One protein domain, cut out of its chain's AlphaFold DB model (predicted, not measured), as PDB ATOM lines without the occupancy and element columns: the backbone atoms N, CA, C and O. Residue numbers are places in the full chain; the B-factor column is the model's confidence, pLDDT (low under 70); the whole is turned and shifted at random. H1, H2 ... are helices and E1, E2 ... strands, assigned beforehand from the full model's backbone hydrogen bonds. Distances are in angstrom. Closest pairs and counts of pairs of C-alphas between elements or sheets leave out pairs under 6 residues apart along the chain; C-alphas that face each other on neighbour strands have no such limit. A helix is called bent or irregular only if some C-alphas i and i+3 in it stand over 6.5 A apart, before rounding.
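What this domain is: This is residues 9 to 40 and 232 to 381 of the 389 residues of a protein of Helicobacter typhlonius (UniProt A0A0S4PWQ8). A strongly twisted sheet of six strands runs through the middle and curls round H6 on one face, while H2, H3 and H4 cover the other face, making three layers with helices on both faces of the sheet. H5 packs across H6, H1 packs on H2, and H8 lies farthest out, at one end of the long axis. The printed part has 182 residues with eight named helices and six named strands, in the order E1 E2 H1 H2 E3 H3 E4 H4 E5 H5 H6 H7 E6 H8. The sheet, of order E1 E2 E6 E3 E4 E5, is mixed, as is the class, helices and strands. The whole is compact, with a radius of gyration of the C-alphas of 15.4 A and spans of 46 by 33 by 32 A.

How they stand to each other: E1, residues 9 to 14, an edge strand, and E2, residues 17 to 22, form an antiparallel hairpin, with N 10 and O 21 at 3.0 A. E2 is parallel to E6, residues 359 to 362, with N 20 and O 359 at 2.9 A. E6 is parallel to E3, residues 254 to 259, with N 360 and O 254 at 2.8 A. E3 is parallel to E4, residues 280 to 285, with N 282 and O 255 at 2.8 A. E4 is parallel to the other edge strand, E5, residues 306 to 309, with N 283 and O 306 at 2.8 A. H3, residues 263 to 275, is over E3 and E4 at a height over the sheet of 10.1 A. H4, residues 290 to 299, is on the sheet at a height of 11.0 A. E3, H3, E4 and E4, H4, E5 are strand-helix-strand units, parallel neighbour strands with a helix between, with right-handed crossovers. H2, residues 232 to 248, touches H3 at a steep tilt of 49 degrees, the closest C-alphas being those of Asn 239 and Ala 271, 5.0 A apart. H1, residues 33 to 40, only grazes the sheet and touches H2, with the C-alphas of Lys 38 and Ala 234 closest at 4.2 A. H6, residues 340 to 349, lies on the opposite face from H2; its closest C-alpha to E4 is that of Ala 343, 5.7 A from that of Leu 284. H5, residues 319 to 330, touches H6, about perpendicular at 81 degrees, with the C-alphas of Ile 321 and Pro 342 closest at 5.4 A. H7, residues 351 to 354, and H6 meet only through their link. H8, residues 367 to 381, is close to but not clearly touching H5, with the C-alphas of Trp 322 and Tyr 377 closest at 7.8 A. Every O i to N i+4 pair is within hydrogen-bond range in H1, H4, H5 and H6, against 11 of 13 in H2, 8 of 9 in H3 and 8 of 11 in H8; H7 is too short for such a pair.

Where its parts are: E1 begins at C-alpha 9 (116.383, 128.203, 241.455), and H8, 20.4 A long, ends at C-alpha 381 (131.797, 108.602, 265.291). H2, 24.8 A, has a kink of 27 degrees near residue 239 and is only just irregular, C-alphas 233 and 236 being 6.8 A apart. H3 measures 18.4 A, H5 16.6 A and E2 16.0 A.

The domain as a whole: The two C-alphas farthest apart are those of Arg 274 and Arg 379, at 46.7 A. Residues 41 to 231 are not printed, and C-alphas 40 and 232 are 12.0 A apart across this cut. Of the links that are printed whole, none is long. The mean pLDDT of the printed part is 91.9; residues 29, 368 and 369 are under 70.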
ATOM      1  N   MET A   9     117.506 128.810 240.743       91.00
ATOM      2  CA  MET A   9     116.383 128.203 241.455       91.00
ATOM      3  C   MET A   9     116.144 126.800 240.902       91.00
ATOM      4  O   MET A   9     115.985 126.631 239.697       91.00
ATOM      5  N   GLU A  10     116.087 125.795 241.773       93.06
ATOM      6  CA  GLU A  10     115.748 124.422 241.387       93.06
ATOM      7  C   GLU A  10     114.697 123.814 242.319       93.06
ATOM      8  O   GLU A  10     114.492 124.285 243.436       93.06
ATOM      9  N   GLN A  11     114.032 122.748 241.875       94.94
ATOM     10  CA  GLN A  11     113.117 121.977 242.714       94.94
ATOM     11  C   GLN A  11     113.748 120.652 243.132       94.94
ATOM     12  O   GLN A  11     114.319 119.933 242.312       94.94
ATOM     13  N   LYS A  12     113.581 120.284 244.405       95.69
ATOM     14  CA  LYS A  12     113.947 118.961 244.929       95.69
ATOM     15  C   LYS A  12     112.808 118.378 245.748       95.69
ATOM     16  O   LYS A  12     112.136 119.088 246.496       95.69
ATOM     17  N   ARG A  13     112.610 117.062 245.638       96.38
ATOM     18  CA  ARG A  13     111.671 116.333 246.492       96.38
ATOM     19  C   ARG A  13     112.383 115.907 247.771       96.38
ATOM     20  O   ARG A  13     113.106 114.921 247.777       96.38
ATOM     21  N   LEU A  14     112.160 116.648 248.851       96.50
ATOM     22  CA  LEU A  14     112.743 116.408 250.170       96.50
ATOM     23  C   LEU A  14     111.628 116.199 251.194       96.50
ATOM     24  O   LEU A  14     110.598 116.868 251.154       96.50
ATOM     25  N   PHE A  15     111.814 115.256 252.117       96.06
ATOM     26  CA  PHE A  15     110.848 114.954 253.183       96.06
ATOM     27  C   PHE A  15     109.428 114.647 252.663       96.06
ATOM     28  O   PHE A  15     108.430 115.008 253.279       96.06
ATOM     29  N   GLY A  16     109.331 114.023 251.483       93.19
ATOM     30  CA  GLY A  16     108.053 113.726 250.827       93.19
ATOM     31  C   GLY A  16     107.389 114.917 250.125       93.19
ATOM     32  O   GLY A  16     106.321 114.737 249.540       93.19
ATOM     33  N   ARG A  17     108.019 116.099 250.115       94.00
ATOM     34  CA  ARG A  17     107.476 117.350 249.572       94.00
ATOM     35  C   ARG A  17     108.404 117.977 248.533       94.00
ATOM     36  O   ARG A  17     109.621 117.873 248.639       94.00
ATOM     37  N   THR A  18     107.847 118.658 247.538       95.62
ATOM     38  CA  THR A  18     108.644 119.486 246.624       95.62
ATOM     39  C   THR A  18     109.001 120.804 247.307       95.62
ATOM     40  O   THR A  18     108.109 121.529 247.749       95.62
ATOM     41  N   LEU A  19     110.297 121.095 247.409       97.38
ATOM     42  CA  LEU A  19     110.841 122.361 247.894       97.38
ATOM     43  C   LEU A  19     111.567 123.067 246.749       97.38
ATOM     44  O   LEU A  19     112.236 122.414 245.946       97.38
ATOM     45  N   TRP A  20     111.476 124.392 246.717       97.88
ATOM     46  CA  TRP A  20     112.349 125.225 245.903       97.88
ATOM     47  C   TRP A  20     113.662 125.467 246.649       97.88
ATOM     48  O   TRP A  20     113.650 125.777 247.841       97.88
ATOM     49  N   LEU A  21     114.790 125.350 245.961       96.62
ATOM     50  CA  LEU A  21     116.118 125.645 246.480       96.62
ATOM     51  C   LEU A  21     116.711 126.812 245.697       96.62
ATOM     52  O   LEU A  21     116.879 126.718 244.483       96.62
ATOM     53  N   LYS A  22     117.059 127.892 246.400       95.75
ATOM     54  CA  LYS A  22     117.860 128.989 245.851       95.75
ATOM     55  C   LYS A  22     119.333 128.672 246.095       95.75
ATOM     56  O   LYS A  22     119.778 128.672 247.247       95.75
ATOM     57  N   ARG A  23     120.074 128.385 245.025       91.06
ATOM     58  CA  ARG A  23     121.468 127.916 245.053       91.06
ATOM     59  C   ARG A  23     122.477 129.053 245.162       91.06
ATOM     60  O   ARG A  23     123.412 129.164 244.373       91.06
ATOM     61  N   ASP A  24     122.311 129.898 246.175       91.44
ATOM     62  CA  ASP A  24     123.293 130.943 246.474       91.44
ATOM     63  C   ASP A  24     124.670 130.335 246.817       91.44
ATOM     64  O   ASP A  24     125.695 130.978 246.602       91.44
ATOM     65  N   ASP A  25     124.731 129.076 247.266       86.31
ATOM     66  CA  ASP A  25     125.966 128.301 247.437       86.31
ATOM     67  C   ASP A  25     126.779 128.118 246.142       86.31
ATOM     68  O   ASP A  25     127.983 127.877 246.216       86.31
ATOM     69  N   LEU A  26     126.156 128.294 244.976       83.06
ATOM     70  CA  LEU A  26     126.777 128.165 243.657       83.06
ATOM     71  C   LEU A  26     126.953 129.500 242.931       83.06
ATOM     72  O   LEU A  26     127.374 129.520 241.784       83.06
ATOM     73  N   ILE A  27     126.672 130.627 243.580       81.56
ATOM     74  CA  ILE A  27     126.723 131.940 242.920       81.56
ATOM     75  C   ILE A  27     128.130 132.338 242.452       81.56
ATOM     76  O   ILE A  27     128.293 133.168 241.568       81.56
ATOM     77  N   HIS A  28     129.166 131.766 243.070       80.38
ATOM     78  CA  HIS A  28     130.558 132.013 242.720       80.38
ATOM     79  C   HIS A  28     131.445 130.866 243.249       80.38
ATOM     80  O   HIS A  28     131.236 130.393 244.364       80.38
ATOM     81  N   PRO A  29     132.497 130.429 242.539       69.94
ATOM     82  CA  PRO A  29     133.265 129.235 242.923       69.94
ATOM     83  C   PRO A  29     133.989 129.354 244.278       69.94
ATOM     84  O   PRO A  29     134.226 128.356 244.953       69.94
ATOM     85  N   ILE A  30     134.339 130.583 244.676       73.00
ATOM     86  CA  ILE A  30     135.162 130.879 245.862       73.00
ATOM     87  C   ILE A  30     134.336 131.601 246.940       73.00
ATOM     88  O   ILE A  30     133.950 131.007 247.943       73.00
ATOM     89  N   CYS A  31     134.008 132.878 246.731       80.31
ATOM     90  CA  CYS A  31     133.125 133.638 247.618       80.31
ATOM     91  C   CYS A  31     131.646 133.424 247.251       80.31
ATOM     92  O   CYS A  31     131.096 134.228 246.509       80.31
ATOM     93  N   ASN A  32     131.016 132.351 247.748       83.44
ATOM     94  CA  ASN A  32     129.592 132.047 247.525       83.44
ATOM     95  C   ASN A  32     128.675 132.327 248.724       83.44
ATOM     96  O   ASN A  32     129.083 132.784 249.800       83.44
ATOM     97  N   GLY A  33     127.393 132.037 248.507       86.62
ATOM     98  CA  GLY A  33     126.389 131.919 249.536       86.62
ATOM     99  C   GLY A  33     126.022 133.259 250.141       86.62
ATOM    100  O   GLY A  33     126.161 134.335 249.551       86.62
ATOM    101  N   ASN A  34     125.618 133.210 251.404       88.00
ATOM    102  CA  ASN A  34     125.210 134.409 252.124       88.00
ATOM    103  C   ASN A  34     126.358 135.413 252.346       88.00
ATOM    104  O   ASN A  34     126.091 136.566 252.684       88.00
ATOM    105  N   LYS A  35     127.634 135.012 252.226       89.75
ATOM    106  CA  LYS A  35     128.773 135.933 252.371       89.75
ATOM    107  C   LYS A  35     129.012 136.720 251.091       89.75
ATOM    108  O   LYS A  35     129.239 137.919 251.206       89.75
ATOM    109  N   ALA A  36     128.841 136.093 249.928       87.50
ATOM    110  CA  ALA A  36     128.858 136.783 248.640       87.50
ATOM    111  C   ALA A  36     127.848 137.934 248.618       87.50
ATOM    112  O   ALA A  36     128.216 139.080 248.385       87.50
ATOM    113  N   ARG A  37     126.591 137.646 248.988       90.06
ATOM    114  CA  ARG A  37     125.516 138.651 249.048       90.06
ATOM    115  C   ARG A  37     125.837 139.793 250.012       90.06
ATOM    116  O   ARG A  37     125.657 140.956 249.682       90.06
ATOM    117  N   LYS A  38     126.319 139.478 251.216       90.25
ATOM    118  CA  LYS A  38     126.561 140.498 252.249       90.25
ATOM    119  C   LYS A  38     127.773 141.380 251.983       90.25
ATOM    120  O   LYS A  38     127.814 142.486 252.498       90.25
ATOM    121  N   PHE A  39     128.766 140.874 251.259       89.25
ATOM    122  CA  PHE A  39     130.020 141.584 251.011       89.25
ATOM    123  C   PHE A  39     130.162 142.067 249.563       89.25
ATOM    124  O   PHE A  39     131.201 142.617 249.212       89.25
ATOM    125  N   ALA A  40     129.107 141.926 248.755       82.06
ATOM    126  CA  ALA A  40     129.003 142.449 247.394       82.06
ATOM    127  C   ALA A  40     129.446 143.917 247.294       82.06
ATOM    128  O   ALA A  40     130.262 144.274 246.444       82.06
ATOM    129  N   GLU A 232     123.053 147.449 256.835       92.69
ATOM    130  CA  GLU A 232     123.091 148.533 255.864       92.69
ATOM    131  C   GLU A 232     123.933 148.134 254.647       92.69
ATOM    132  O   GLU A 232     123.435 148.162 253.523       92.69
ATOM    133  N   ASP A 233     125.150 147.636 254.875       90.62
ATOM    134  CA  ASP A 233     126.045 147.205 253.797       90.62
ATOM    135  C   ASP A 233     125.530 145.952 253.070       90.62
ATOM    136  O   ASP A 233     125.748 145.761 251.872       90.62
ATOM    137  N   ALA A 234     124.799 145.088 253.781       93.00
ATOM    138  CA  ALA A 234     124.210 143.886 253.202       93.00
ATOM    139  C   ALA A 234     122.995 144.178 252.301       93.00
ATOM    140  O   ALA A 234     122.559 143.279 251.578       93.00
ATOM    141  N   MET A 235     122.431 145.393 252.332       93.25
ATOM    142  CA  MET A 235     121.199 145.709 251.604       93.25
ATOM    143  C   MET A 235     121.342 145.558 250.090       93.25
ATOM    144  O   MET A 235     120.393 145.085 249.471       93.25
ATOM    145  N   SER A 236     122.490 145.912 249.490       90.31
ATOM    146  CA  SER A 236     122.688 145.794 248.031       90.31
ATOM    147  C   SER A 236     122.463 144.348 247.564       90.31
ATOM    148  O   SER A 236     121.527 144.061 246.813       90.31
ATOM    149  N   GLY A 237     123.222 143.399 248.122       91.38
ATOM    150  CA  GLY A 237     123.095 141.993 247.741       91.38
ATOM    151  C   GLY A 237     121.781 141.344 248.182       91.38
ATOM    152  O   GLY A 237     121.282 140.459 247.492       91.38
ATOM    153  N   MET A 238     121.179 141.783 249.294       94.56
ATOM    154  CA  MET A 238     119.865 141.270 249.711       94.56
ATOM    155  C   MET A 238     118.719 141.805 248.845       94.56
ATOM    156  O   MET A 238     117.753 141.080 248.627       94.56
ATOM    157  N   ASN A 239     118.830 143.023 248.305       93.94
ATOM    158  CA  ASN A 239     117.903 143.544 247.300       93.94
ATOM    159  C   ASN A 239     117.993 142.740 246.002       93.94
ATOM    160  O   ASN A 239     116.953 142.372 245.463       93.94
ATOM    161  N   ALA A 240     119.209 142.418 245.542       92.19
ATOM    162  CA  ALA A 240     119.403 141.549 244.382       92.19
ATOM    163  C   ALA A 240     118.735 140.180 244.598       92.19
ATOM    164  O   ALA A 240     117.878 139.779 243.815       92.19
ATOM    165  N   LEU A 241     119.014 139.526 245.732       94.62
ATOM    166  CA  LEU A 241     118.397 138.246 246.089       94.62
ATOM    167  C   LEU A 241     116.861 138.327 246.161       94.62
ATOM    168  O   LEU A 241     116.170 137.456 245.639       94.62
ATOM    169  N   ALA A 242     116.305 139.356 246.802       95.06
ATOM    170  CA  ALA A 242     114.855 139.520 246.904       95.06
ATOM    171  C   ALA A 242     114.200 139.791 245.538       95.06
ATOM    172  O   ALA A 242     113.109 139.284 245.285       95.06
ATOM    173  N   GLY A 243     114.867 140.545 244.660       93.88
ATOM    174  CA  GLY A 243     114.432 140.769 243.281       93.88
ATOM    175  C   GLY A 243     114.425 139.481 242.456       93.88
ATOM    176  O   GLY A 243     113.416 139.168 241.831       93.88
ATOM    177  N   GLU A 244     115.499 138.690 242.525       93.19
ATOM    178  CA  GLU A 244     115.588 137.373 241.876       93.19
ATOM    179  C   GLU A 244     114.480 136.425 242.364       93.19
ATOM    180  O   GLU A 244     113.837 135.740 241.567       93.19
ATOM    181  N   LEU A 245     114.213 136.406 243.675       95.06
ATOM    182  CA  LEU A 245     113.121 135.620 244.250       95.06
ATOM    183  C   LEU A 245     111.760 136.088 243.727       95.06
ATOM    184  O   LEU A 245     110.963 135.255 243.318       95.06
ATOM    185  N   ALA A 246     111.505 137.396 243.680       94.31
ATOM    186  CA  ALA A 246     110.244 137.939 243.171       94.31
ATOM    187  C   ALA A 246     110.007 137.635 241.681       94.31
ATOM    188  O   ALA A 246     108.858 137.519 241.258       94.31
ATOM    189  N   GLN A 247     111.075 137.488 240.892       92.62
ATOM    190  CA  GLN A 247     110.998 137.061 239.492       92.62
ATOM    191  C   GLN A 247     110.785 135.549 239.348       92.62
ATOM    192  O   GLN A 247     110.132 135.108 238.406       92.62
ATOM    193  N   SER A 248     111.326 134.755 240.277       91.62
ATOM    194  CA  SER A 248     111.329 133.289 240.186       91.62
ATOM    195  C   SER A 248     110.108 132.625 240.822       91.62
ATOM    196  O   SER A 248     109.733 131.525 240.424       91.62
ATOM    197  N   ILE A 249     109.509 133.244 241.845       90.81
ATOM    198  CA  ILE A 249     108.382 132.675 242.586       90.81
ATOM    199  C   ILE A 249     107.325 133.738 242.909       90.81
ATOM    200  O   ILE A 249     107.626 134.839 243.368       90.81
ATOM    201  N   GLY A 250     106.057 133.391 242.674       87.44
ATOM    202  CA  GLY A 250     104.908 134.250 242.952       87.44
ATOM    203  C   GLY A 250     104.219 133.946 244.286       87.44
ATOM    204  O   GLY A 250     104.682 133.159 245.107       87.44
ATOM    205  N   GLY A 251     103.055 134.561 244.502       91.44
ATOM    206  CA  GLY A 251     102.168 134.212 245.613       91.44
ATOM    207  C   GLY A 251     102.656 134.675 246.991       91.44
ATOM    208  O   GLY A 251     103.032 135.830 247.181       91.44
ATOM    209  N   ALA A 252     102.546 133.790 247.985       95.44
ATOM    210  CA  ALA A 252     102.903 134.048 249.382       95.44
ATOM    211  C   ALA A 252     103.793 132.914 249.927       95.44
ATOM    212  O   ALA A 252     103.338 132.146 250.790       95.44
ATOM    213  N   PRO A 253     105.017 132.754 249.384       97.25
ATOM    214  CA  PRO A 253     105.893 131.647 249.732       97.25
ATOM    215  C   PRO A 253     106.466 131.813 251.140       97.25
ATOM    216  O   PRO A 253     106.514 132.910 251.708       97.25
ATOM    217  N   VAL A 254     106.925 130.701 251.699       98.19
ATOM    218  CA  VAL A 254     107.716 130.649 252.926       98.19
ATOM    219  C   VAL A 254     109.183 130.572 252.523       98.19
ATOM    220  O   VAL A 254     109.625 129.577 251.956       98.19
ATOM    221  N   ILE A 255     109.934 131.631 252.799       98.25
ATOM    222  CA  ILE A 255     111.364 131.722 252.512       98.25
ATOM    223  C   ILE A 255     112.123 131.347 253.780       98.25
ATOM    224  O   ILE A 255     112.042 132.037 254.792       98.25
ATOM    225  N   CYS A 256     112.872 130.258 253.716       98.31
ATOM    226  CA  CYS A 256     113.690 129.726 254.790       98.31
ATOM    227  C   CYS A 256     115.165 130.015 254.510       98.31
ATOM    228  O   CYS A 256     115.663 129.742 253.419       98.31
ATOM    229  N   CYS A 257     115.892 130.517 255.505       96.06
ATOM    230  CA  CYS A 257     117.345 130.647 255.421       96.06
ATOM    231  C   CYS A 257     117.999 130.442 256.789       96.06
ATOM    232  O   CYS A 257     117.426 130.775 257.834       96.06
ATOM    233  N   SER A 258     119.205 129.879 256.782       96.25
ATOM    234  CA  SER A 258     120.004 129.702 257.990       96.25
ATOM    235  C   SER A 258     120.508 131.056 258.515       96.25
ATOM    236  O   SER A 258     120.983 131.921 257.775       96.25
ATOM    237  N   SER A 259     120.397 131.259 259.831       95.31
ATOM    238  CA  SER A 259     120.825 132.477 260.524       95.31
ATOM    239  C   SER A 259     121.908 132.171 261.553       95.31
ATOM    240  O   SER A 259     121.811 131.218 262.326       95.31
ATOM    241  N   GLY A 260     122.941 133.019 261.575       91.50
ATOM    242  CA  GLY A 260     123.968 133.021 262.616       91.50
ATOM    243  C   GLY A 260     124.148 134.396 263.255       91.50
ATOM    244  O   GLY A 260     123.803 134.607 264.407       91.50
ATOM    245  N   SER A 261     124.671 135.378 262.509       90.81
ATOM    246  CA  SER A 261     124.842 136.742 263.045       90.81
ATOM    247  C   SER A 261     123.544 137.563 263.085       90.81
ATOM    248  O   SER A 261     123.540 138.634 263.693       90.81
ATOM    249  N   GLY A 262     122.476 137.109 262.420       94.38
ATOM    250  CA  GLY A 262     121.208 137.831 262.241       94.38
ATOM    251  C   GLY A 262     121.203 138.872 261.115       94.38
ATOM    252  O   GLY A 262     120.155 139.163 260.556       94.38
ATOM    253  N   VAL A 263     122.373 139.375 260.714       95.00
ATOM    254  CA  VAL A 263     122.516 140.462 259.724       95.00
ATOM    255  C   VAL A 263     121.818 140.142 258.402       95.00
ATOM    256  O   VAL A 263     121.003 140.923 257.925       95.00
ATOM    257  N   GLY A 264     122.100 138.965 257.833       95.19
ATOM    258  CA  GLY A 264     121.564 138.584 256.527       95.19
ATOM    259  C   GLY A 264     120.044 138.439 256.524       95.19
ATOM    260  O   GLY A 264     119.403 138.917 255.602       95.19
ATOM    261  N   VAL A 265     119.457 137.852 257.572       96.75
ATOM    262  CA  VAL A 265     117.998 137.660 257.644       96.75
ATOM    263  C   VAL A 265     117.252 138.971 257.899       96.75
ATOM    264  O   VAL A 265     116.161 139.163 257.376       96.75
ATOM    265  N   ILE A 266     117.852 139.904 258.644       97.44
ATOM    266  CA  ILE A 266     117.287 141.241 258.869       97.44
ATOM    267  C   ILE A 266     117.318 142.059 257.573       97.44
ATOM    268  O   ILE A 266     116.297 142.628 257.187       97.44
ATOM    269  N   ALA A 267     118.460 142.082 256.881       97.00
ATOM    270  CA  ALA A 267     118.594 142.757 255.591       97.00
ATOM    271  C   ALA A 267     117.671 142.130 254.529       97.00
ATOM    272  O   ALA A 267     116.969 142.848 253.820       97.00
ATOM    273  N   LEU A 268     117.579 140.795 254.482       97.25
ATOM    274  CA  LEU A 268     116.661 140.096 253.584       97.25
ATOM    275  C   LEU A 268     115.197 140.422 253.888       97.25
ATOM    276  O   LEU A 268     114.430 140.615 252.955       97.25
ATOM    277  N   ARG A 269     114.791 140.542 255.159       97.38
ATOM    278  CA  ARG A 269     113.418 140.959 255.487       97.38
ATOM    279  C   ARG A 269     113.104 142.344 254.929       97.38
ATOM    280  O   ARG A 269     112.089 142.494 254.258       97.38
ATOM    281  N   LYS A 270     113.994 143.319 255.146       96.81
ATOM    282  CA  LYS A 270     113.848 144.678 254.593       96.81
ATOM    283  C   LYS A 270     113.729 144.655 253.066       96.81
ATOM    284  O   LYS A 270     112.898 145.361 252.507       96.81
ATOM    285  N   ALA A 271     114.534 143.833 252.396       96.31
ATOM    286  CA  ALA A 271     114.464 143.674 250.949       96.31
ATOM    287  C   ALA A 271     113.137 143.025 250.509       96.31
ATOM    288  O   ALA A 271     112.439 143.550 249.645       96.31
ATOM    289  N   LEU A 272     112.724 141.925 251.142       96.56
ATOM    290  CA  LEU A 272     111.468 141.240 250.824       96.56
ATOM    291  C   LEU A 272     110.237 142.126 251.048       96.56
ATOM    292  O   LEU A 272     109.287 142.010 250.285       96.56
ATOM    293  N   ASP A 273     110.247 143.039 252.023       95.44
ATOM    294  CA  ASP A 273     109.152 144.006 252.211       95.44
ATOM    295  C   ASP A 273     108.934 144.889 250.973       95.44
ATOM    296  O   ASP A 273     107.807 145.292 250.690       95.44
ATOM    297  N   ARG A 274     109.994 145.144 250.198       94.69
ATOM    298  CA  ARG A 274     109.936 145.907 248.947       94.69
ATOM    299  C   ARG A 274     109.590 145.039 247.739       94.69
ATOM    300  O   ARG A 274     108.782 145.454 246.914       94.69
ATOM    301  N   PHE A 275     110.229 143.878 247.602       95.38
ATOM    302  CA  PHE A 275     110.166 143.081 246.368       95.38
ATOM    303  C   PHE A 275     109.120 141.962 246.403       95.38
ATOM    304  O   PHE A 275     108.542 141.632 245.373       95.38
ATOM    305  N   LEU A 276     108.856 141.381 247.575       95.25
ATOM    306  CA  LEU A 276     107.943 140.249 247.737       95.25
ATOM    307  C   LEU A 276     107.195 140.327 249.086       95.25
ATOM    308  O   LEU A 276     107.348 139.449 249.943       95.25
ATOM    309  N   PRO A 277     106.362 141.365 249.306       94.75
ATOM    310  CA  PRO A 277     105.797 141.692 250.623       94.75
ATOM    311  C   PRO A 277     104.881 140.606 251.204       94.75
ATOM    312  O   PRO A 277     104.674 140.545 252.412       94.75
ATOM    313  N   LYS A 278     104.339 139.720 250.357       95.50
ATOM    314  CA  LYS A 278     103.497 138.588 250.778       95.50
ATOM    315  C   LYS A 278     104.303 137.383 251.278       95.50
ATOM    316  O   LYS A 278     103.712 136.455 251.832       95.50
ATOM    317  N   ALA A 279     105.622 137.360 251.074       96.25
ATOM    318  CA  ALA A 279     106.458 136.253 251.516       96.25
ATOM    319  C   ALA A 279     106.659 136.264 253.034       96.25
ATOM    320  O   ALA A 279     106.988 137.284 253.646       96.25
ATOM    321  N   THR A 280     106.539 135.083 253.634       97.06
ATOM    322  CA  THR A 280     106.892 134.857 255.036       97.06
ATOM    323  C   THR A 280     108.371 134.514 255.112       97.06
ATOM    324  O   THR A 280     108.796 133.529 254.514       97.06
ATOM    325  N   LEU A 281     109.159 135.299 255.849       97.81
ATOM    326  CA  LEU A 281     110.561 134.971 256.103       97.81
ATOM    327  C   LEU A 281     110.679 134.169 257.400       97.81
ATOM    328  O   LEU A 281     110.306 134.656 258.470       97.81
ATOM    329  N   VAL A 282     111.244 132.969 257.288       98.44
ATOM    330  CA  VAL A 282     111.567 132.075 258.395       98.44
ATOM    331  C   VAL A 282     113.083 132.043 258.580       98.44
ATOM    332  O   VAL A 282     113.823 131.466 257.782       98.44
ATOM    333  N   ALA A 283     113.556 132.667 259.658       98.12
ATOM    334  CA  ALA A 283     114.943 132.578 260.088       98.12
ATOM    335  C   ALA A 283     115.147 131.281 260.881       98.12
ATOM    336  O   ALA A 283     114.680 131.147 262.015       98.12
ATOM    337  N   LEU A 284     115.873 130.335 260.288       98.50
ATOM    338  CA  LEU A 284     116.315 129.109 260.948       98.50
ATOM    339  C   LEU A 284     117.552 129.464 261.782       98.50
ATOM    340  O   LEU A 284     118.662 129.550 261.260       98.50
ATOM    341  N   ASN A 285     117.359 129.780 263.061       97.75
ATOM    342  CA  ASN A 285     118.392 130.351 263.921       97.75
ATOM    343  C   ASN A 285     119.344 129.270 264.444       97.75
ATOM    344  O   ASN A 285     119.025 128.547 265.387       97.75
ATOM    345  N   ILE A 286     120.512 129.153 263.810       97.12
ATOM    346  CA  ILE A 286     121.494 128.093 264.073       97.12
ATOM    347  C   ILE A 286     122.553 128.525 265.090       97.12
ATOM    348  O   ILE A 286     123.043 127.696 265.856       97.12
ATOM    349  N   ALA A 287     122.901 129.815 265.116       93.56
ATOM    350  CA  ALA A 287     123.846 130.388 266.074       93.56
ATOM    351  C   ALA A 287     123.225 131.560 266.841       93.56
ATOM    352  O   ALA A 287     122.433 132.316 266.285       93.56
ATOM    353  N   GLY A 288     123.649 131.739 268.094       92.00
ATOM    354  CA  GLY A 288     123.070 132.739 268.993       92.00
ATOM    355  C   GLY A 288     121.691 132.329 269.512       92.00
ATOM    356  O   GLY A 288     121.237 131.201 269.298       92.00
ATOM    357  N   SER A 289     121.036 133.250 270.213       94.94
ATOM    358  CA  SER A 289     119.694 133.031 270.763       94.94
ATOM    359  C   SER A 289     118.612 133.760 269.969       94.94
ATOM    360  O   SER A 289     118.848 134.792 269.336       94.94
ATOM    361  N   GLU A 290     117.385 133.250 270.039       96.06
ATOM    362  CA  GLU A 290     116.212 133.939 269.505       96.06
ATOM    363  C   GLU A 290     116.057 135.343 270.113       96.06
ATOM    364  O   GLU A 290     115.755 136.293 269.393       96.06
ATOM    365  N   ALA A 291     116.324 135.502 271.414       96.25
ATOM    366  CA  ALA A 291     116.259 136.794 272.094       96.25
ATOM    367  C   ALA A 291     117.237 137.819 271.490       96.25
ATOM    368  O   ALA A 291     116.848 138.959 271.230       96.25
ATOM    369  N   GLU A 292     118.474 137.408 271.194       94.62
ATOM    370  CA  GLU A 292     119.471 138.254 270.524       94.62
ATOM    371  C   GLU A 292     119.029 138.660 269.115       94.62
ATOM    372  O   GLU A 292     119.168 139.823 268.730       94.62
ATOM    373  N   LEU A 293     118.484 137.718 268.336       95.94
ATOM    374  CA  LEU A 293     117.990 138.015 266.994       95.94
ATOM    375  C   LEU A 293     116.800 138.981 267.049       95.94
ATOM    376  O   LEU A 293     116.781 139.964 266.312       95.94
ATOM    377  N   ARG A 294     115.852 138.768 267.970       96.25
ATOM    378  CA  ARG A 294     114.714 139.675 268.190       96.25
ATOM    379  C   ARG A 294     115.162 141.070 268.613       96.25
ATOM    380  O   ARG A 294     114.600 142.047 268.125       96.25
ATOM    381  N   ALA A 295     116.162 141.179 269.488       95.69
ATOM    382  CA  ALA A 295     116.724 142.467 269.885       95.69
ATOM    383  C   ALA A 295     117.303 143.220 268.677       95.69
ATOM    384  O   ALA A 295     116.976 144.385 268.474       95.69
ATOM    385  N   LYS A 296     118.061 142.537 267.809       95.31
ATOM    386  CA  LYS A 296     118.576 143.134 266.565       95.31
ATOM    387  C   LYS A 296     117.467 143.546 265.602       95.31
ATOM    388  O   LYS A 296     117.539 144.628 265.029       95.31
ATOM    389  N   CYS A 297     116.423 142.730 265.442       96.56
ATOM    390  CA  CYS A 297     115.265 143.105 264.629       96.56
ATOM    391  C   CYS A 297     114.640 144.418 265.119       96.56
ATOM    392  O   CYS A 297     114.351 145.287 264.299       96.56
ATOM    393  N   LYS A 298     114.501 144.601 266.442       95.81
ATOM    394  CA  LYS A 298     114.019 145.861 267.031       95.81
ATOM    395  C   LYS A 298     114.947 147.029 266.699       95.81
ATOM    396  O   LYS A 298     114.464 148.044 266.215       95.81
ATOM    397  N   THR A 299     116.261 146.872 266.881       95.94
ATOM    398  CA  THR A 299     117.254 147.915 266.557       95.94
ATOM    399  C   THR A 299     117.187 148.363 265.096       95.94
ATOM    400  O   THR A 299     117.357 149.543 264.812       95.94
ATOM    401  N   HIS A 300     116.898 147.448 264.169       96.00
ATOM    402  CA  HIS A 300     116.806 147.760 262.740       96.00
ATOM    403  C   HIS A 300     115.369 148.007 262.242       96.00
ATOM    404  O   HIS A 300     115.159 148.053 261.026       96.00
ATOM    405  N   ASN A 301     114.389 148.190 263.136       95.31
ATOM    406  CA  ASN A 301     112.978 148.439 262.806       95.31
ATOM    407  C   ASN A 301     112.353 147.365 261.894       95.31
ATOM    408  O   ASN A 301     111.715 147.671 260.891       95.31
ATOM    409  N   VAL A 302     112.558 146.091 262.232       94.06
ATOM    410  CA  VAL A 302     112.002 144.941 261.506       94.06
ATOM    411  C   VAL A 302     110.998 144.200 262.389       94.06
ATOM    412  O   VAL A 302     111.373 143.585 263.386       94.06
ATOM    413  N   ALA A 303     109.718 144.236 262.012       71.62
ATOM    414  CA  ALA A 303     108.622 143.722 262.840       71.62
ATOM    415  C   ALA A 303     108.181 142.272 262.522       71.62
ATOM    416  O   ALA A 303     107.464 141.676 263.323       71.62
ATOM    417  N   HIS A 304     108.626 141.659 261.411       80.94
ATOM    418  CA  HIS A 304     108.000 140.429 260.882       80.94
ATOM    419  C   HIS A 304     108.977 139.349 260.387       80.94
ATOM    420  O   HIS A 304     109.023 139.015 259.205       80.94
ATOM    421  N   ILE A 305     109.734 138.740 261.302       92.56
ATOM    422  CA  ILE A 305     110.503 137.516 261.014       92.56
ATOM    423  C   ILE A 305     109.983 136.390 261.904       92.56
ATOM    424  O   ILE A 305     109.964 136.525 263.130       92.56
ATOM    425  N   GLN A 306     109.587 135.270 261.297       96.38
ATOM    426  CA  GLN A 306     109.350 134.041 262.044       96.38
ATOM    427  C   GLN A 306     110.709 133.433 262.385       96.38
ATOM    428  O   GLN A 306     111.505 133.145 261.497       96.38
ATOM    429  N   ILE A 307     111.000 133.260 263.670       97.69
ATOM    430  CA  ILE A 307     112.270 132.694 264.129       97.69
ATOM    431  C   ILE A 307     111.997 131.280 264.622       97.69
ATOM    432  O   ILE A 307     111.123 131.081 265.460       97.69
ATOM    433  N   LEU A 308     112.741 130.313 264.093       98.06
ATOM    434  CA  LEU A 308     112.781 128.950 264.609       98.06
ATOM    435  C   LEU A 308     114.165 128.733 265.218       98.06
ATOM    436  O   LEU A 308     115.173 128.879 264.526       98.06
ATOM    437  N   GLN A 309     114.230 128.415 266.508       97.88
ATOM    438  CA  GLN A 309     115.492 128.218 267.218       97.88
ATOM    439  C   GLN A 309     116.006 126.786 267.038       97.88
ATOM    440  O   GLN A 309     115.298 125.818 267.311       97.88
ATOM    441  N   SER A 310     117.267 126.644 266.625       97.44
ATOM    442  CA  SER A 310     117.939 125.345 266.586       97.44
ATOM    443  C   SER A 310     118.034 124.745 267.995       97.44
ATOM    444  O   SER A 310     118.507 125.435 268.906       97.44
ATOM    445  N   PRO A 311     117.675 123.460 268.182       96.38
ATOM    446  CA  PRO A 311     117.899 122.749 269.440       96.38
ATOM    447  C   PRO A 311     119.352 122.272 269.595       96.38
ATOM    448  O   PRO A 311     119.726 121.737 270.636       96.38
ATOM    449  N   PHE A 312     120.181 122.416 268.558       96.50
ATOM    450  CA  PHE A 312     121.574 121.989 268.586       96.50
ATOM    451  C   PHE A 312     122.476 123.113 269.085       96.50
ATOM    452  O   PHE A 312     122.358 124.259 268.651       96.50
ATOM    453  N   THR A 313     123.447 122.771 269.932       94.88
ATOM    454  CA  THR A 313     124.545 123.687 270.253       94.88
ATOM    455  C   THR A 313     125.323 124.015 268.979       94.88
ATOM    456  O   THR A 313     125.772 123.107 268.276       94.88
ATOM    457  N   PHE A 314     125.505 125.307 268.700       93.88
ATOM    458  CA  PHE A 314     126.162 125.786 267.486       93.88
ATOM    459  C   PHE A 314     127.516 125.100 267.235       93.88
ATOM    460  O   PHE A 314     128.351 125.002 268.136       93.88
ATOM    461  N   ALA A 315     127.716 124.622 266.001       90.31
ATOM    462  CA  ALA A 315     128.915 123.925 265.531       90.31
ATOM    463  C   ALA A 315     129.343 122.698 266.368       90.31
ATOM    464  O   ALA A 315     130.473 122.225 266.228       90.31
ATOM    465  N   LYS A 316     128.494 122.165 267.260       91.44
ATOM    466  CA  LYS A 316     128.792 120.946 268.022       91.44
ATOM    467  C   LYS A 316     128.311 119.718 267.241       91.44
ATOM    468  O   LYS A 316     127.138 119.672 266.872       91.44
ATOM    469  N   PRO A 317     129.163 118.695 267.042       91.56
ATOM    470  CA  PRO A 317     128.771 117.506 266.303       91.56
ATOM    471  C   PRO A 317     127.559 116.795 266.900       91.56
ATOM    472  O   PRO A 317     127.526 116.495 268.097       91.56
ATOM    473  N   HIS A 318     126.582 116.489 266.049       94.31
ATOM    474  CA  HIS A 318     125.356 115.792 266.423       94.31
ATOM    475  C   HIS A 318     124.982 114.737 265.378       94.31
ATOM    476  O   HIS A 318     125.008 115.009 264.179       94.31
ATOM    477  N   LYS A 319     124.604 113.530 265.822       93.44
ATOM    478  CA  LYS A 319     124.306 112.395 264.924       93.44
ATOM    479  C   LYS A 319     123.181 112.698 263.934       93.44
ATOM    480  O   LYS A 319     123.264 112.296 262.784       93.44
ATOM    481  N   GLU A 320     122.165 113.428 264.375       95.88
ATOM    482  CA  GLU A 320     121.044 113.818 263.515       95.88
ATOM    483  C   GLU A 320     121.475 114.767 262.394       95.88
ATOM    484  O   GLU A 320     121.046 114.600 261.261       95.88
ATOM    485  N   ILE A 321     122.390 115.702 262.679       96.94
ATOM    486  CA  ILE A 321     122.951 116.601 261.660       96.94
ATOM    487  C   ILE A 321     123.754 115.789 260.634       96.94
ATOM    488  O   ILE A 321     123.651 116.037 259.436       96.94
ATOM    489  N   TRP A 322     124.522 114.794 261.092       93.69
ATOM    490  CA  TRP A 322     125.267 113.893 260.204       93.69
ATOM    491  C   TRP A 322     124.342 113.100 259.276       93.69
ATOM    492  O   TRP A 322     124.569 113.055 258.069       93.69
ATOM    493  N   ALA A 323     123.281 112.511 259.834       94.50
ATOM    494  CA  ALA A 323     122.289 111.767 259.066       94.50
ATOM    495  C   ALA A 323     121.541 112.673 258.076       94.50
ATOM    496  O   ALA A 323     121.346 112.288 256.929       94.50
ATOM    497  N   MET A 324     121.190 113.896 258.488       97.44
ATOM    498  CA  MET A 324     120.559 114.877 257.605       97.44
ATOM    499  C   MET A 324     121.462 115.246 256.432       97.44
ATOM    500  O   MET A 324     121.004 115.273 255.296       97.44
ATOM    501  N   ARG A 325     122.758 115.470 256.671       93.81
ATOM    502  CA  ARG A 325     123.709 115.731 255.587       93.81
ATOM    503  C   ARG A 325     123.788 114.570 254.597       93.81
ATOM    504  O   ARG A 325     123.816 114.815 253.397       93.81
ATOM    505  N   ALA A 326     123.843 113.331 255.088       87.38
ATOM    506  CA  ALA A 326     123.854 112.148 254.228       87.38
ATOM    507  C   ALA A 326     122.574 112.067 253.382       87.38
ATOM    508  O   ALA A 326     122.661 111.958 252.164       87.38
ATOM    509  N   TYR A 327     121.411 112.253 254.010       95.75
ATOM    510  CA  TYR A 327     120.121 112.307 253.324       95.75
ATOM    511  C   TYR A 327     120.080 113.387 252.233       95.75
ATOM    512  O   TYR A 327     119.666 113.118 251.108       95.75
ATOM    513  N   LEU A 328     120.522 114.612 252.537       94.25
ATOM    514  CA  LEU A 328     120.559 115.701 251.559       94.25
ATOM    515  C   LEU A 328     121.472 115.348 250.380       94.25
ATOM    516  O   LEU A 328     121.066 115.515 249.231       94.25
ATOM    517  N   LEU A 329     122.656 114.793 250.658       88.00
ATOM    518  CA  LEU A 329     123.614 114.389 249.632       88.00
ATOM    519  C   LEU A 329     123.049 113.294 248.716       88.00
ATOM    520  O   LEU A 329     123.147 113.420 247.499       88.00
ATOM    521  N   GLU A 330     122.408 112.269 249.283       88.38
ATOM    522  CA  GLU A 330     121.713 111.209 248.532       88.38
ATOM    523  C   GLU A 330     120.596 111.763 247.633       88.38
ATOM    524  O   GLU A 330     120.292 111.187 246.592       88.38
ATOM    525  N   ASN A 331     120.018 112.909 248.000       90.56
ATOM    526  CA  ASN A 331     118.996 113.613 247.223       90.56
ATOM    527  C   ASN A 331     119.574 114.759 246.364       90.56
ATOM    528  O   ASN A 331     118.832 115.622 245.885       90.56
ATOM    529  N   GLY A 332     120.892 114.773 246.143       86.62
ATOM    530  CA  GLY A 332     121.569 115.716 245.251       86.62
ATOM    531  C   GLY A 332     121.671 117.144 245.793       86.62
ATOM    532  O   GLY A 332     121.767 118.084 245.007       86.62
ATOM    533  N   VAL A 333     121.626 117.321 247.115       89.75
ATOM    534  CA  VAL A 333     121.764 118.615 247.794       89.75
ATOM    535  C   VAL A 333     122.977 118.578 248.714       89.75
ATOM    536  O   VAL A 333     123.038 117.812 249.674       89.75
ATOM    537  N   ARG A 334     123.959 119.438 248.448       88.25
ATOM    538  CA  ARG A 334     125.140 119.574 249.306       88.25
ATOM    539  C   ARG A 334     124.873 120.647 250.357       88.25
ATOM    540  O   ARG A 334     124.520 121.770 250.021       88.25
ATOM    541  N   ALA A 335     125.052 120.292 251.625       89.88
ATOM    542  CA  ALA A 335     124.856 121.187 252.760       89.88
ATOM    543  C   ALA A 335     126.008 121.033 253.757       89.88
ATOM    544  O   ALA A 335     126.491 119.923 253.994       89.88
ATOM    545  N   ASP A 336     126.438 122.144 254.353       90.19
ATOM    546  CA  ASP A 336     127.483 122.133 255.373       90.19
ATOM    547  C   ASP A 336     126.941 121.621 256.721       90.19
ATOM    548  O   ASP A 336     125.744 121.701 257.013       90.19
ATOM    549  N   LEU A 337     127.822 121.087 257.566       91.50
ATOM    550  CA  LEU A 337     127.474 120.546 258.886       91.50
ATOM    551  C   LEU A 337     127.214 121.619 259.956       91.50
ATOM    552  O   LEU A 337     126.766 121.273 261.051       91.50
ATOM    553  N   VAL A 338     127.509 122.895 259.692       93.00
ATOM    554  CA  VAL A 338     127.418 123.976 260.684       93.00
ATOM    555  C   VAL A 338     126.120 124.765 260.561       93.00
ATOM    556  O   VAL A 338     125.555 125.114 261.595       93.00
ATOM    557  N   TYR A 339     125.648 125.042 259.345       94.81
ATOM    558  CA  TYR A 339     124.488 125.893 259.082       94.81
ATOM    559  C   TYR A 339     123.367 125.159 258.355       94.81
ATOM    560  O   TYR A 339     122.288 125.004 258.926       94.81
ATOM    561  N   ASP A 340     123.590 124.698 257.128       96.38
ATOM    562  CA  ASP A 340     122.486 124.249 256.283       96.38
ATOM    563  C   ASP A 340     121.958 122.874 256.711       96.38
ATOM    564  O   ASP A 340     120.747 122.704 256.834       96.38
ATOM    565  N   SER A 341     122.819 121.919 257.078       97.00
ATOM    566  CA  SER A 341     122.364 120.617 257.600       97.00
ATOM    567  C   SER A 341     121.506 120.740 258.876       97.00
ATOM    568  O   SER A 341     120.395 120.201 258.895       97.00
ATOM    569  N   PRO A 342     121.924 121.459 259.944       97.81
ATOM    570  CA  PRO A 342     121.049 121.673 261.100       97.81
ATOM    571  C   PRO A 342     119.808 122.518 260.775       97.81
ATOM    572  O   PRO A 342     118.763 122.311 261.395       97.81
ATOM    573  N   ALA A 343     119.883 123.433 259.803       98.25
ATOM    574  CA  ALA A 343     118.722 124.180 259.325       98.25
ATOM    575  C   ALA A 343     117.694 123.265 258.645       98.25
ATOM    576  O   ALA A 343     116.501 123.403 258.910       98.25
ATOM    577  N   PHE A 344     118.127 122.281 257.857       98.44
ATOM    578  CA  PHE A 344     117.242 121.269 257.279       98.44
ATOM    579  C   PHE A 344     116.630 120.344 258.337       98.44
ATOM    580  O   PHE A 344     115.437 120.062 258.255       98.44
ATOM    581  N   CYS A 345     117.378 119.942 259.377       98.44
ATOM    582  CA  CYS A 345     116.791 119.246 260.534       98.44
ATOM    583  C   CYS A 345     115.665 120.071 261.169       98.44
ATOM    584  O   CYS A 345     114.611 119.544 261.518       98.44
ATOM    585  N   LEU A 346     115.889 121.375 261.348       97.81
ATOM    586  CA  LEU A 346     114.896 122.264 261.935       97.81
ATOM    587  C   LEU A 346     113.687 122.449 261.011       97.81
ATOM    588  O   LEU A 346     112.558 122.309 261.466       97.81
ATOM    589  N   LEU A 347     113.910 122.686 259.718       98.00
ATOM    590  CA  LEU A 347     112.841 122.798 258.731       98.00
ATOM    591  C   LEU A 347     111.972 121.537 258.713       98.00
ATOM    592  O   LEU A 347     110.753 121.662 258.785       98.00
ATOM    593  N   GLN A 348     112.582 120.346 258.681       97.56
ATOM    594  CA  GLN A 348     111.867 119.066 258.662       97.56
ATOM    595  C   GLN A 348     110.867 118.949 259.821       97.56
ATOM    596  O   GLN A 348     109.719 118.567 259.608       97.56
ATOM    597  N   ARG A 349     111.273 119.341 261.034       96.94
ATOM    598  CA  ARG A 349     110.419 119.305 262.238       96.94
ATOM    599  C   ARG A 349     109.221 120.254 262.170       96.94
ATOM    600  O   ARG A 349     108.247 120.044 262.882       96.94
ATOM    601  N   HIS A 350     109.294 121.288 261.335       96.56
ATOM    602  CA  HIS A 350     108.274 122.330 261.218       96.56
ATOM    603  C   HIS A 350     107.527 122.311 259.875       96.56
ATOM    604  O   HIS A 350     106.732 123.213 259.614       96.56
ATOM    605  N   LEU A 351     107.729 121.296 259.026       95.31
ATOM    606  CA  LEU A 351     107.084 121.221 257.707       95.31
ATOM    607  C   LEU A 351     105.556 121.295 257.774       95.31
ATOM    608  O   LEU A 351     104.946 121.962 256.938       95.31
ATOM    609  N   GLU A 352     104.945 120.678 258.787       94.81
ATOM    610  CA  GLU A 352     103.488 120.689 258.970       94.81
ATOM    611  C   GLU A 352     102.925 122.096 259.189       94.81
ATOM    612  O   GLU A 352     101.834 122.414 258.712       94.81
ATOM    613  N   SER A 353     103.698 122.993 259.813       95.25
ATOM    614  CA  SER A 353     103.325 124.406 259.955       95.25
ATOM    615  C   SER A 353     103.222 125.130 258.604       95.25
ATOM    616  O   SER A 353     102.630 126.203 258.523       95.25
ATOM    617  N   PHE A 354     103.758 124.536 257.533       94.56
ATOM    618  CA  PHE A 354     103.833 125.104 256.189       94.56
ATOM    619  C   PHE A 354     103.166 124.223 255.116       94.56
ATOM    620  O   PHE A 354     103.383 124.453 253.923       94.56
ATOM    621  N   LYS A 355     102.337 123.238 255.497       89.81
ATOM    622  CA  LYS A 355     101.785 122.194 254.604       89.81
ATOM    623  C   LYS A 355     101.110 122.693 253.313       89.81
ATOM    624  O   LYS A 355     101.165 122.015 252.289       89.81
ATOM    625  N   HIS A 356     100.529 123.895 253.324       90.12
ATOM    626  CA  HIS A 356      99.836 124.502 252.173       90.12
ATOM    627  C   HIS A 356     100.594 125.680 251.539       90.12
ATOM    628  O   HIS A 356     100.015 126.461 250.791       90.12
ATOM    629  N   LYS A 357     101.878 125.853 251.865       94.81
ATOM    630  CA  LYS A 357     102.702 126.971 251.390       94.81
ATOM    631  C   LYS A 357     103.863 126.483 250.550       94.81
ATOM    632  O   LYS A 357     104.548 125.559 250.978       94.81
ATOM    633  N   GLU A 358     104.130 127.107 249.412       96.44
ATOM    634  CA  GLU A 358     105.401 126.886 248.721       96.44
ATOM    635  C   GLU A 358     106.557 127.269 249.646       96.44
ATOM    636  O   GLU A 358     106.506 128.311 250.301       96.44
ATOM    637  N   ILE A 359     107.569 126.408 249.736       98.06
ATOM    638  CA  ILE A 359     108.758 126.652 250.552       98.06
ATOM    639  C   ILE A 359     109.937 126.870 249.619       98.06
ATOM    640  O   ILE A 359     110.202 126.031 248.757       98.06
ATOM    641  N   VAL A 360     110.660 127.959 249.853       98.38
ATOM    642  CA  VAL A 360     111.969 128.235 249.267       98.38
ATOM    643  C   VAL A 360     113.010 128.117 250.368       98.38
ATOM    644  O   VAL A 360     112.906 128.806 251.377       98.38
ATOM    645  N   PHE A 361     114.022 127.277 250.191       98.25
ATOM    646  CA  PHE A 361     115.196 127.256 251.056       98.25
ATOM    647  C   PHE A 361     116.367 127.933 250.343       98.25
ATOM    648  O   PHE A 361     116.723 127.549 249.231       98.25
ATOM    649  N   ILE A 362     116.977 128.930 250.980       97.50
ATOM    650  CA  ILE A 362     118.182 129.594 250.469       97.50
ATOM    651  C   ILE A 362     119.403 128.886 251.049       97.50
ATOM    652  O   ILE A 362     119.655 128.974 252.254       97.50
ATOM    653  N   LEU A 363     120.153 128.194 250.191       94.81
ATOM    654  CA  LEU A 363     121.394 127.525 250.571       94.81
ATOM    655  C   LEU A 363     122.475 128.568 250.845       94.81
ATOM    656  O   LEU A 363     122.769 129.434 250.023       94.81
ATOM    657  N   SER A 364     123.036 128.521 252.050       89.38
ATOM    658  CA  SER A 364     123.874 129.594 252.577       89.38
ATOM    659  C   SER A 364     125.347 129.475 252.195       89.38
ATOM    660  O   SER A 364     126.089 130.444 252.393       89.38
ATOM    661  N   GLY A 365     125.747 128.334 251.623       85.56
ATOM    662  CA  GLY A 365     127.101 128.032 251.163       85.56
ATOM    663  C   GLY A 365     128.034 127.586 252.288       85.56
ATOM    664  O   GLY A 365     127.611 127.046 253.305       85.56
ATOM    665  N   GLY A 366     129.339 127.816 252.121       77.69
ATOM    666  CA  GLY A 366     130.324 127.492 253.165       77.69
ATOM    667  C   GLY A 366     130.855 126.058 253.156       77.69
ATOM    668  O   GLY A 366     131.437 125.613 254.146       77.69
ATOM    669  N   LEU A 367     130.716 125.353 252.032       75.12
ATOM    670  CA  LEU A 367     131.190 123.976 251.862       75.12
ATOM    671  C   LEU A 367     132.698 123.815 252.131       75.12
ATOM    672  O   LEU A 367     133.121 122.760 252.584       75.12
ATOM    673  N   LEU A 368     133.523 124.852 251.935       69.88
ATOM    674  CA  LEU A 368     134.963 124.788 252.238       69.88
ATOM    675  C   LEU A 368     135.268 124.660 253.737       69.88
ATOM    676  O   LEU A 368     136.222 123.985 254.126       69.88
ATOM    677  N   GLY A 369     134.441 125.252 254.600       69.12
ATOM    678  CA  GLY A 369     134.546 125.047 256.045       69.12
ATOM    679  C   GLY A 369     134.160 123.623 256.471       69.12
ATOM    680  O   GLY A 369     134.629 123.146 257.510       69.12
ATOM    681  N   ASP A 370     133.355 122.928 255.657       76.25
ATOM    682  CA  ASP A 370     132.809 121.597 255.952       76.25
ATOM    683  C   ASP A 370     133.901 120.521 256.045       76.25
ATOM    684  O   ASP A 370     133.763 119.591 256.832       76.25
ATOM    685  N   ILE A 371     135.032 120.683 255.345       73.00
ATOM    686  CA  ILE A 371     136.178 119.747 255.379       73.00
ATOM    687  C   ILE A 371     136.629 119.490 256.819       73.00
ATOM    688  O   ILE A 371     136.773 118.350 257.258       73.00
ATOM    689  N   THR A 372     136.784 120.561 257.597       74.25
ATOM    690  CA  THR A 372     137.216 120.448 258.996       74.25
ATOM    691  C   THR A 372     136.140 119.841 259.898       74.25
ATOM    692  O   THR A 372     136.457 119.214 260.914       74.25
ATOM    693  N   GLN A 373     134.861 119.988 259.534       81.38
ATOM    694  CA  GLN A 373     133.761 119.354 260.254       81.38
ATOM    695  C   GLN A 373     133.671 117.864 259.943       81.38
ATOM    696  O   GLN A 373     133.477 117.087 260.874       81.38
ATOM    697  N   LEU A 374     133.874 117.449 258.691       79.81
ATOM    698  CA  LEU A 374     133.916 116.038 258.305       79.81
ATOM    699  C   LEU A 374     134.940 115.271 259.149       79.81
ATOM    700  O   LEU A 374     134.584 114.283 259.794       79.81
ATOM    701  N   ASP A 375     136.164 115.791 259.256       74.69
ATOM    702  CA  ASP A 375     137.227 115.200 260.079       74.69
ATOM    703  C   ASP A 375     136.837 115.129 261.564       74.69
ATOM    704  O   ASP A 375     137.098 114.148 262.272       74.69
ATOM    705  N   ARG A 376     136.181 116.177 262.076       81.38
ATOM    706  CA  ARG A 376     135.710 116.226 263.465       81.38
ATOM    707  C   ARG A 376     134.614 115.193 263.737       81.38
ATOM    708  O   ARG A 376     134.661 114.518 264.767       81.38
ATOM    709  N   TYR A 377     133.650 115.055 262.834       84.69
ATOM    710  CA  TYR A 377     132.581 114.064 262.934       84.69
ATOM    711  C   TYR A 377     133.128 112.641 262.814       84.69
ATOM    712  O   TYR A 377     132.790 111.800 263.647       84.69
ATOM    713  N   ALA A 378     134.022 112.384 261.856       77.19
ATOM    714  CA  ALA A 378     134.642 111.078 261.658       77.19
ATOM    715  C   ALA A 378     135.360 110.587 262.924       77.19
ATOM    716  O   ALA A 378     135.168 109.439 263.327       77.19
ATOM    717  N   ARG A 379     136.118 111.460 263.604       78.19
ATOM    718  CA  ARG A 379     136.769 111.133 264.885       78.19
ATOM    719  C   ARG A 379     135.753 110.721 265.950       78.19
ATOM    720  O   ARG A 379     135.856 109.633 266.502       78.19
ATOM    721  N   ILE A 380     134.732 111.543 266.187       77.12
ATOM    722  CA  ILE A 380     133.725 111.293 267.234       77.12
ATOM    723  C   ILE A 380     132.912 110.023 266.953       77.12
ATOM    724  O   ILE A 380     132.580 109.278 267.877       77.12
ATOM    725  N   LEU A 381     132.567 109.777 265.689       71.94
ATOM    726  CA  LEU A 381     131.797 108.602 265.291       71.94
ATOM    727  C   LEU A 381     132.636 107.317 265.379       71.94
ATOM    728  O   LEU A 381     132.110 106.312 265.851       71.94
TER     729      LEU A 381